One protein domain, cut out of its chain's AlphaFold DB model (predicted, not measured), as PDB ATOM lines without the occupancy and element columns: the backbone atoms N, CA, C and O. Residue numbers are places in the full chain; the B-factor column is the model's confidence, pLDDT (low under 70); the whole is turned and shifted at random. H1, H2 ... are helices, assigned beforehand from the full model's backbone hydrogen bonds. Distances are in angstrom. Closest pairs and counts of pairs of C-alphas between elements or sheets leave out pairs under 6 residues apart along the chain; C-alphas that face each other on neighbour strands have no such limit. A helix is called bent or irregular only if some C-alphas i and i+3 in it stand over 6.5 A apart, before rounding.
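This is residues 12 to 87 of the 90 residues of the protein "Thymidylate kinase" of Parcubacteria group bacterium GW2011_GWF2_46_8 (UniProt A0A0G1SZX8). The long helix H3 makes a slanting spine, with the short helix H2 folded back on its first half as a helical hairpin, while H1 lies off to one side near the other end of H3, without touching either helix. The unnamed stretch of residues 28 to 42 turns back after H1 and runs between H1 and the second half of H3 to reach H2; at the far end of the hairpin, residues 54 to 60 stick out. The printed part has 76 residues with three named helices, in the order H1, H2, H3, and no named strand; the class is all helix. It is loose, with a radius of gyration of the C-alphas of 15.1 A, and elongated, spanning 48 by 28 by 18 A.

H3, the longest helix, holds residues 63 to 87 and measures 33.6 A from first to last C-alpha; it begins with C-alpha 63 at (12.767, 18.490, 9.526) and ends with C-alpha 87 at (6.810, -9.666, 26.957). H3 has a kink of 39 degrees near residue 78, and it is only just irregular: C-alphas 80 and 83 are 6.8 A apart. H2 is residues 43 to 53, 15.3 A long. H1 is residues 13 to 27, 21.1 A long, and begins with C-alpha 13 at (-1.603, -0.715, 4.504).

H3 touches H2 with residues 66 to 77 alone, and 16 pairs of C-alphas lie within 8 A. The closest C-alphas of the two are those of Ser 45 and Ser 73, 4.5 A apart. Their lines stand at a shallow tilt of 29 degrees, and they run opposite ways, a helical hairpin with 11.4 A from centre to centre. H1 and H3 are apart, and H1 and H2 are apart too, with no C-alpha of the one within 8 A of the other. In H1 and H2 every O i to N i+4 pair is within hydrogen-bond range; in H3 18 of 21 are.

The two C-alphas farthest apart are those of Asp 30 and Glu 58, at 49.3 A, and the first and last printed C-alphas, of Gly 12 and Asp 87, are 29.3 A apart. The printed part has no cut. The link from H1 to H2, 15 residues, is long; the link from H2 to H3, 9 residues, is short, and of its residues 54 to 60 stand free. The mean pLDDT of the printed part is 94.2, and one residue, Thr 55, is under 70.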
ATOM      1  N   GLY A  12      -2.854   0.674   0.586       95.44
ATOM      2  CA  GLY A  12      -3.765  -0.241   1.286       95.44
ATOM      3  C   GLY A  12      -3.261  -0.803   2.626       95.44
ATOM      4  O   GLY A  12      -3.907  -1.694   3.174       95.44
ATOM      5  N   LYS A  13      -2.173  -0.272   3.204       96.94
ATOM      6  CA  LYS A  13      -1.603  -0.715   4.504       96.94
ATOM      7  C   LYS A  13      -2.635  -0.838   5.625       96.94
ATOM      8  O   LYS A  13      -2.697  -1.854   6.313       96.94
ATOM      9  N   THR A  14      -3.478   0.182   5.800       95.25
ATOM     10  CA  THR A  14      -4.522   0.185   6.838       95.25
ATOM     11  C   THR A  14      -5.524  -0.944   6.615       95.25
ATOM     12  O   THR A  14      -5.922  -1.608   7.565       95.25
ATOM     13  N   THR A  15      -5.906  -1.193   5.363       97.44
ATOM     14  CA  THR A  15      -6.836  -2.269   5.010       97.44
ATOM     15  C   THR A  15      -6.220  -3.636   5.282       97.44
ATOM     16  O   THR A  15      -6.849  -4.469   5.928       97.44
ATOM     17  N   GLN A  16      -4.986  -3.867   4.828       98.12
ATOM     18  CA  GLN A  16      -4.335  -5.172   4.966       98.12
ATOM     19  C   GLN A  16      -3.956  -5.486   6.418       98.12
ATOM     20  O   GLN A  16      -4.215  -6.592   6.883       98.12
ATOM     21  N   SER A  17      -3.443  -4.508   7.170       97.69
ATOM     22  CA  SER A  17      -3.128  -4.702   8.594       97.69
ATOM     23  C   SER A  17      -4.369  -5.018   9.434       97.69
ATOM     24  O   SER A  17      -4.309  -5.899  10.287       97.69
ATOM     25  N   LYS A  18      -5.512  -4.366   9.167       97.50
ATOM     26  CA  LYS A  18      -6.786  -4.686   9.835       97.50
ATOM     27  C   LYS A  18      -7.302  -6.074   9.466       97.50
ATOM     28  O   LYS A  18      -7.737  -6.807  10.341       97.50
ATOM     29  N   ARG A  19      -7.223  -6.462   8.187       98.19
ATOM     30  CA  ARG A  19      -7.611  -7.814   7.750       98.19
ATOM     31  C   ARG A  19      -6.770  -8.892   8.424       98.19
ATOM     32  O   ARG A  19      -7.327  -9.885   8.876       98.19
ATOM     33  N   LEU A  20      -5.455  -8.685   8.516       97.88
ATOM     34  CA  LEU A  20      -4.577  -9.612   9.226       97.88
ATOM     35  C   LEU A  20      -4.904  -9.657  10.724       97.88
ATOM     36  O   LEU A  20      -4.935 -10.740  11.298       97.88
ATOM     37  N   PHE A  21      -5.166  -8.502  11.339       97.25
ATOM     38  CA  PHE A  21      -5.560  -8.428  12.743       97.25
ATOM     39  C   PHE A  21      -6.809  -9.269  13.034       97.25
ATOM     40  O   PHE A  21      -6.743 -10.135  13.900       97.25
ATOM     41  N   GLU A  22      -7.902  -9.072  12.288       98.12
ATOM     42  CA  GLU A  22      -9.130  -9.860  12.486       98.12
ATOM     43  C   GLU A  22      -8.883 -11.352  12.206       98.12
ATOM     44  O   GLU A  22      -9.245 -12.205  13.010       98.12
ATOM     45  N   TYR A  23      -8.155 -11.679  11.129       97.94
ATOM     46  CA  TYR A  23      -7.803 -13.063  10.798       97.94
ATOM     47  C   TYR A  23      -7.069 -13.787  11.941       97.94
ATOM     48  O   TYR A  23      -7.350 -14.959  12.204       97.94
ATOM     49  N   LEU A  24      -6.104 -13.115  12.582       95.94
ATOM     50  CA  LEU A  24      -5.320 -13.673  13.685       95.94
ATOM     51  C   LEU A  24      -6.121 -13.711  14.982       95.94
ATOM     52  O   LEU A  24      -6.045 -14.697  15.705       95.94
ATOM     53  N   LYS A  25      -6.909 -12.670  15.257       95.25
ATOM     54  CA  LYS A  25      -7.787 -12.609  16.425       95.25
ATOM     55  C   LYS A  25      -8.790 -13.767  16.441       95.25
ATOM     56  O   LYS A  25      -9.021 -14.335  17.501       95.25
ATOM     57  N   ASP A  26      -9.310 -14.161  15.280       96.75
ATOM     58  CA  ASP A  26     -10.261 -15.273  15.160       96.75
ATOM     59  C   ASP A  26      -9.608 -16.661  15.290       96.75
ATOM     60  O   ASP A  26     -10.272 -17.626  15.667       96.75
ATOM     61  N   ARG A  27      -8.316 -16.796  14.954       96.25
ATOM     62  CA  ARG A  27      -7.619 -18.098  14.916       96.25
ATOM     63  C   ARG A  27      -6.673 -18.361  16.077       96.25
ATOM     64  O   ARG A  27      -6.389 -19.520  16.360       96.25
ATOM     65  N   CYS A  28      -6.166 -17.323  16.724       92.62
ATOM     66  CA  CYS A  28      -5.195 -17.417  17.810       92.62
ATOM     67  C   CYS A  28      -5.855 -17.012  19.130       92.62
ATOM     68  O   CYS A  28      -5.463 -16.030  19.753       92.62
ATOM     69  N   LEU A  29      -6.892 -17.757  19.528       90.75
ATOM     70  CA  LEU A  29      -7.715 -17.453  20.706       90.75
ATOM     71  C   LEU A  29      -6.930 -17.511  22.028       90.75
ATOM     72  O   LEU A  29      -7.348 -16.925  23.021       90.75
ATOM     73  N   ASP A  30      -5.798 -18.211  22.038       91.88
ATOM     74  CA  ASP A  30      -4.867 -18.342  23.156       91.88
ATOM     75  C   ASP A  30      -3.865 -17.179  23.257       91.88
ATOM     76  O   ASP A  30      -3.114 -17.098  24.229       91.88
ATOM     77  N   LYS A  31      -3.840 -16.268  22.274       90.31
ATOM     78  CA  LYS A  31      -2.874 -15.167  22.206       90.31
ATOM     79  C   LYS A  31      -3.545 -13.806  22.241       90.31
ATOM     80  O   LYS A  31      -4.583 -13.558  21.632       90.31
ATOM     81  N   LYS A  32      -2.877 -12.861  22.897       93.06
ATOM     82  CA  LYS A  32      -3.271 -11.454  22.882       93.06
ATOM     83  C   LYS A  32      -2.846 -10.816  21.566       93.06
ATOM     84  O   LYS A  32      -1.681 -10.489  21.366       93.06
ATOM     85  N   ILE A  33      -3.809 -10.618  20.674       95.12
ATOM     86  CA  ILE A  33      -3.594  -9.921  19.407       95.12
ATOM     87  C   ILE A  33      -3.994  -8.455  19.581       95.12
ATOM     88  O   ILE A  33      -5.116  -8.152  19.987       95.12
ATOM     89  N   ILE A  34      -3.086  -7.535  19.255       95.44
ATOM     90  CA  ILE A  34      -3.353  -6.093  19.248       95.44
ATOM     91  C   ILE A  34      -3.090  -5.500  17.864       95.44
ATOM     92  O   ILE A  34      -2.203  -5.945  17.138       95.44
ATOM     93  N   TRP A  35      -3.849  -4.464  17.514       96.50
ATOM     94  CA  TRP A  35      -3.606  -3.645  16.331       96.50
ATOM     95  C   TRP A  35      -3.287  -2.218  16.759       96.50
ATOM     96  O   TRP A  35      -3.993  -1.627  17.575       96.50
ATOM     97  N   THR A  36      -2.218  -1.661  16.200       95.69
ATOM     98  CA  THR A  36      -1.781  -0.287  16.450       95.69
ATOM     99  C   THR A  36      -1.258   0.343  15.158       95.69
ATOM    100  O   THR A  36      -1.112  -0.333  14.139       95.69
ATOM    101  N   ARG A  37      -1.007   1.653  15.185       94.38
ATOM    102  CA  ARG A  37      -0.495   2.446  14.059       94.38
ATOM    103  C   ARG A  37       0.496   3.486  14.567       94.38
ATOM    104  O   ARG A  37       0.343   3.969  15.685       94.38
ATOM    105  N   GLU A  38       1.421   3.903  13.713       93.44
ATOM    106  CA  GLU A  38       2.339   5.006  13.998       93.44
ATOM    107  C   GLU A  38       2.253   6.082  12.901       93.44
ATOM    108  O   GLU A  38       2.077   5.737  11.729       93.44
ATOM    109  N   PRO A  39       2.355   7.377  13.257       94.38
ATOM    110  CA  PRO A  39       2.239   7.920  14.614       94.38
ATOM    111  C   PRO A  39       0.803   7.737  15.143       94.38
ATOM    112  O   PRO A  39      -0.166   7.804  14.383       94.38
ATOM    113  N   GLY A  40       0.656   7.462  16.440       93.19
ATOM    114  CA  GLY A  40      -0.640   7.188  17.072       93.19
ATOM    115  C   GLY A  40      -0.640   5.944  17.962       93.19
ATOM    116  O   GLY A  40       0.410   5.455  18.369       93.19
ATOM    117  N   GLY A  41      -1.835   5.461  18.307       91.94
ATOM    118  CA  GLY A  41      -2.007   4.240  19.113       91.94
ATOM    119  C   GLY A  41      -2.002   4.467  20.629       91.94
ATOM    120  O   GLY A  41      -2.274   3.544  21.389       91.94
ATOM    121  N   THR A  42      -1.760   5.700  21.077       95.81
ATOM    122  CA  THR A  42      -1.952   6.161  22.461       95.81
ATOM    123  C   THR A  42      -2.454   7.604  22.446       95.81
ATOM    124  O   THR A  42      -2.249   8.303  21.456       95.81
ATOM    125  N   LYS A  43      -3.033   8.101  23.551       96.88
ATOM    126  CA  LYS A  43      -3.481   9.506  23.645       96.88
ATOM    127  C   LYS A  43      -2.354  10.508  23.344       96.88
ATOM    128  O   LYS A  43      -2.577  11.474  22.625       96.88
ATOM    129  N   ILE A  44      -1.149  10.255  23.861       97.12
ATOM    130  CA  ILE A  44       0.035  11.098  23.623       97.12
ATOM    131  C   ILE A  44       0.481  10.987  22.159       97.12
ATOM    132  O   ILE A  44       0.676  11.997  21.490       97.12
ATOM    133  N   SER A  45       0.594   9.767  21.633       97.00
ATOM    134  CA  SER A  45       1.018   9.523  20.251       97.00
ATOM    135  C   SER A  45       0.025  10.085  19.221       97.00
ATOM    136  O   SER A  45       0.452  10.561  18.170       97.00
ATOM    137  N   ASP A  46      -1.284  10.054  19.507       95.62
ATOM    138  CA  ASP A  46      -2.330  10.654  18.668       95.62
ATOM    139  C   ASP A  46      -2.312  12.194  18.756       95.62
ATOM    140  O   ASP A  46      -2.543  12.853  17.745       95.62
ATOM    141  N   ALA A  47      -1.967  12.787  19.907       95.44
ATOM    142  CA  ALA A  47      -1.744  14.234  20.006       95.44
ATOM    143  C   ALA A  47      -0.535  14.678  19.167       95.44
ATOM    144  O   ALA A  47      -0.634  15.632  18.397       95.44
ATOM    145  N   ILE A  48       0.575  13.934  19.241       95.88
ATOM    146  CA  ILE A  48       1.745  14.171  18.386       95.88
ATOM    147  C   ILE A  48       1.364  14.043  16.910       95.88
ATOM    148  O   ILE A  48       1.740  14.894  16.112       95.88
ATOM    149  N   ARG A  49       0.580  13.022  16.542       94.31
ATOM    150  CA  ARG A  49       0.093  12.847  15.168       94.31
ATOM    151  C   ARG A  49      -0.638  14.088  14.658       94.31
ATOM    152  O   ARG A  49      -0.408  14.478  13.520       94.31
ATOM    153  N   THR A  50      -1.510  14.684  15.467       93.06
ATOM    154  CA  THR A  50      -2.223  15.913  15.094       93.06
ATOM    155  C   THR A  50      -1.259  17.065  14.827       93.06
ATOM    156  O   THR A  50      -1.498  17.838  13.909       93.06
ATOM    157  N   ILE A  51      -0.158  17.153  15.578       93.38
ATOM    158  CA  ILE A  51       0.877  18.175  15.384       93.38
ATOM    159  C   ILE A  51       1.636  17.950  14.067       93.38
ATOM    160  O   ILE A  51       1.780  18.892  13.299       93.38
ATOM    161  N   VAL A  52       2.077  16.719  13.772       92.06
ATOM    162  CA  VAL A  52       2.877  16.437  12.559       92.06
ATOM    163  C   VAL A  52       2.053  16.321  11.268       92.06
ATOM    164  O   VAL A  52       2.573  16.570  10.192       92.06
ATOM    165  N   GLN A  53       0.776  15.926  11.341       86.12
ATOM    166  CA  GLN A  53      -0.109  15.809  10.163       86.12
ATOM    167  C   GLN A  53      -1.044  17.006   9.982       86.12
ATOM    168  O   GLN A  53      -1.751  17.085   8.978       86.12
ATOM    169  N   GLY A  54      -1.129  17.880  10.980       73.62
ATOM    170  CA  GLY A  54      -2.034  19.013  10.957       73.62
ATOM    171  C   GLY A  54      -1.499  20.140  10.087       73.62
ATOM    172  O   GLY A  54      -0.313  20.436  10.087       73.62
ATOM    173  N   THR A  55      -2.408  20.852   9.429       68.50
ATOM    174  CA  THR A  55      -2.159  22.199   8.888       68.50
ATOM    175  C   THR A  55      -2.480  23.267   9.939       68.50
ATOM    176  O   THR A  55      -2.943  24.353   9.610       68.50
ATOM    177  N   ALA A  56      -2.367  22.914  11.224       73.94
ATOM    178  CA  ALA A  56      -2.799  23.758  12.337       73.94
ATOM    179  C   ALA A  56      -1.892  24.980  12.542       73.94
ATOM    180  O   ALA A  56      -2.251  25.891  13.284       73.94
ATOM    181  N   PHE A  57      -0.731  24.984  11.892       84.25
ATOM    182  CA  PHE A  57       0.276  26.022  11.994       84.25
ATOM    183  C   PHE A  57       0.528  26.611  10.605       84.25
ATOM    184  O   PHE A  57       0.577  25.878   9.618       84.25
ATOM    185  N   GLU A  58       0.669  27.934  10.534       85.81
ATOM    186  CA  GLU A  58       1.098  28.629   9.311       85.81
ATOM    187  C   GLU A  58       2.609  28.465   9.070       85.81
ATOM    188  O   GLU A  58       3.078  28.606   7.941       85.81
ATOM    189  N   GLU A  59       3.373  28.150  10.123       89.38
ATOM    190  CA  GLU A  59       4.802  27.861  10.036       89.38
ATOM    191  C   GLU A  59       5.075  26.433   9.550       89.38
ATOM    192  O   GLU A  59       4.396  25.476   9.926       89.38
ATOM    193  N   ASN A  60       6.124  26.286   8.739       89.38
ATOM    194  CA  ASN A  60       6.630  24.970   8.373       89.38
ATOM    195  C   ASN A  60       7.432  24.383   9.533       89.38
ATOM    196  O   ASN A  60       8.282  25.052  10.119       89.38
ATOM    197  N   MET A  61       7.208  23.104   9.817       92.75
ATOM    198  CA  MET A  61       7.994  22.387  10.809       92.75
ATOM    199  C   MET A  61       9.395  22.091  10.273       92.75
ATOM    200  O   MET A  61       9.550  21.525   9.192       92.75
ATOM    201  N   GLU A  62      10.421  22.432  11.051       95.31
ATOM    202  CA  GLU A  62      11.799  22.057  10.737       95.31
ATOM    203  C   GLU A  62      11.955  20.522  10.686       95.31
ATOM    204  O   GLU A  62      11.475  19.838  11.600       95.31
ATOM    205  N   PRO A  63      12.679  19.945   9.705       95.56
ATOM    206  CA  PRO A  63      12.767  18.490   9.526       95.56
ATOM    207  C   PRO A  63      13.262  17.724  10.763       95.56
ATOM    208  O   PRO A  63      12.819  16.608  11.040       95.56
ATOM    209  N   ILE A  64      14.172  18.324  11.542       97.88
ATOM    210  CA  ILE A  64      14.674  17.724  12.788       97.88
ATOM    211  C   ILE A  64      13.596  17.717  13.882       97.88
ATOM    212  O   ILE A  64      13.502  16.751  14.640       97.88
ATOM    213  N   CYS A  65      12.760  18.755  13.953       95.94
ATOM    214  CA  CYS A  65      11.618  18.785  14.864       95.94
ATOM    215  C   CYS A  65      10.622  17.674  14.503       95.94
ATOM    216  O   CYS A  65      10.248  16.876  15.368       95.94
ATOM    217  N   GLU A  66      10.285  17.556  13.216       95.12
ATOM    218  CA  GLU A  66       9.362  16.538  12.712       95.12
ATOM    219  C   GLU A  66       9.842  15.126  13.076       95.12
ATOM    220  O   GLU A  66       9.126  14.378  13.749       95.12
ATOM    221  N   ILE A  67      11.081  14.764  12.727       96.81
ATOM    222  CA  ILE A  67      11.592  13.415  13.011       96.81
ATOM    223  C   ILE A  67      11.685  13.126  14.517       96.81
ATOM    224  O   ILE A  67      11.429  11.995  14.940       96.81
ATOM    225  N   CYS A  68      11.980  14.132  15.350       98.25
ATOM    226  CA  CYS A  68      11.987  13.977  16.805       98.25
ATOM    227  C   CYS A  68      10.583  13.704  17.356       98.25
ATOM    228  O   CYS A  68      10.428  12.864  18.244       98.25
ATOM    229  N   LEU A  69       9.548  14.349  16.812       97.19
ATOM    230  CA  LEU A  69       8.158  14.088  17.185       97.19
ATOM    231  C   LEU A  69       7.713  12.682  16.762       97.19
ATOM    232  O   LEU A  69       7.121  11.957  17.569       97.19
ATOM    233  N   TYR A  70       8.060  12.239  15.552       97.06
ATOM    234  CA  TYR A  70       7.833  10.850  15.134       97.06
ATOM    235  C   TYR A  70       8.526   9.854  16.079       97.06
ATOM    236  O   TYR A  70       7.893   8.898  16.541       97.06
ATOM    237  N   ALA A  71       9.791  10.104  16.434       98.06
ATOM    238  CA  ALA A  71      10.543   9.273  17.370       98.06
ATOM    239  C   ALA A  71       9.915   9.259  18.776       98.06
ATOM    240  O   ALA A  71       9.808   8.193  19.385       98.06
ATOM    241  N   ALA A  72       9.438  10.402  19.273       98.19
ATOM    242  CA  ALA A  72       8.739  10.505  20.553       98.19
ATOM    243  C   ALA A  72       7.421   9.710  20.552       98.19
ATOM    244  O   ALA A  72       7.156   8.939  21.478       98.19
ATOM    245  N   SER A  73       6.627   9.827  19.482       97.88
ATOM    246  CA  SER A  73       5.371   9.082  19.303       97.88
ATOM    247  C   SER A  73       5.598   7.567  19.308       97.88
ATOM    248  O   SER A  73       4.873   6.831  19.988       97.88
ATOM    249  N   ARG A  74       6.649   7.113  18.614       97.38
ATOM    250  CA  ARG A  74       7.083   5.711  18.578       97.38
ATOM    251  C   ARG A  74       7.596   5.232  19.932       97.38
ATOM    252  O   ARG A  74       7.189   4.170  20.390       97.38
ATOM    253  N   ALA A  75       8.449   6.004  20.606       98.06
ATOM    254  CA  ALA A  75       8.972   5.646  21.925       98.06
ATOM    255  C   ALA A  75       7.842   5.435  22.945       98.06
ATOM    256  O   ALA A  75       7.874   4.466  23.707       98.06
ATOM    257  N   GLN A  76       6.823   6.297  22.909       98.12
ATOM    258  CA  GLN A  76       5.619   6.157  23.718       98.12
ATOM    259  C   GLN A  76       4.862   4.862  23.381       98.12
ATOM    260  O   GLN A  76       4.668   4.024  24.259       98.12
ATOM    261  N   SER A  77       4.471   4.675  22.114       96.62
ATOM    262  CA  SER A  77       3.681   3.515  21.668       96.62
ATOM    263  C   SER A  77       4.395   2.186  21.942       96.62
ATOM    264  O   SER A  77       3.812   1.256  22.504       96.62
ATOM    265  N   LEU A  78       5.694   2.106  21.642       95.81
ATOM    266  CA  LEU A  78       6.479   0.898  21.873       95.81
ATOM    267  C   LEU A  78       6.535   0.520  23.352       95.81
ATOM    268  O   LEU A  78       6.342  -0.646  23.684       95.81
ATOM    269  N   ARG A  79       6.784   1.484  24.246       96.62
ATOM    270  CA  ARG A  79       6.944   1.199  25.679       96.62
ATOM    271  C   ARG A  79       5.627   0.888  26.375       96.62
ATOM    272  O   ARG A  79       5.628   0.073  27.290       96.62
ATOM    273  N   THR A  80       4.526   1.519  25.968       96.56
ATOM    274  CA  THR A  80       3.247   1.379  26.683       96.56
ATOM    275  C   THR A  80       2.259   0.429  26.021       96.56
ATOM    276  O   THR A  80       1.289   0.046  26.666       96.56
ATOM    277  N   VAL A  81       2.465   0.062  24.752       95.44
ATOM    278  CA  VAL A  81       1.539  -0.802  23.999       95.44
ATOM    279  C   VAL A  81       2.238  -2.051  23.483       95.44
ATOM    280  O   VAL A  81       1.819  -3.156  23.811       95.44
ATOM    281  N   VAL A  82       3.304  -1.902  22.692       95.06
ATOM    282  CA  VAL A  82       3.898  -3.044  21.971       95.06
ATOM    283  C   VAL A  82       4.703  -3.948  22.901       95.06
ATOM    284  O   VAL A  82       4.453  -5.148  22.960       95.06
ATOM    285  N   LYS A  83       5.655  -3.384  23.650       95.81
ATOM    286  CA  LYS A  83       6.559  -4.150  24.511       95.81
ATOM    287  C   LYS A  83       5.823  -4.976  25.577       95.81
ATOM    288  O   LYS A  83       6.138  -6.158  25.666       95.81
ATOM    289  N   PRO A  84       4.827  -4.441  26.314       95.00
ATOM    290  CA  PRO A  84       4.090  -5.240  27.290       95.00
ATOM    291  C   PRO A  84       3.434  -6.487  26.681       95.00
ATOM    292  O   PRO A  84       3.459  -7.545  27.292       95.00
ATOM    293  N   VAL A  85       2.896  -6.393  25.458       93.75
ATOM    294  CA  VAL A  85       2.265  -7.543  24.788       93.75
ATOM    295  C   VAL A  85       3.293  -8.568  24.315       93.75
ATOM    296  O   VAL A  85       3.061  -9.767  24.440       93.75
ATOM    297  N   LEU A  86       4.436  -8.111  23.801       93.81
ATOM    298  CA  LEU A  86       5.516  -9.013  23.392       93.81
ATOM    299  C   LEU A  86       6.133  -9.750  24.588       93.81
ATOM    300  O   LEU A  86       6.446 -10.933  24.474       93.81
ATOM    301  N   ASP A  87       6.282  -9.070  25.727       93.94
ATOM    302  CA  ASP A  87       6.810  -9.666  26.957       93.94
ATOM    303  C   ASP A  87       5.839 -10.739  27.527       93.94
ATOM    304  O   ASP A  87       6.277 -11.675  28.191       93.94
TER     305      ASP A  87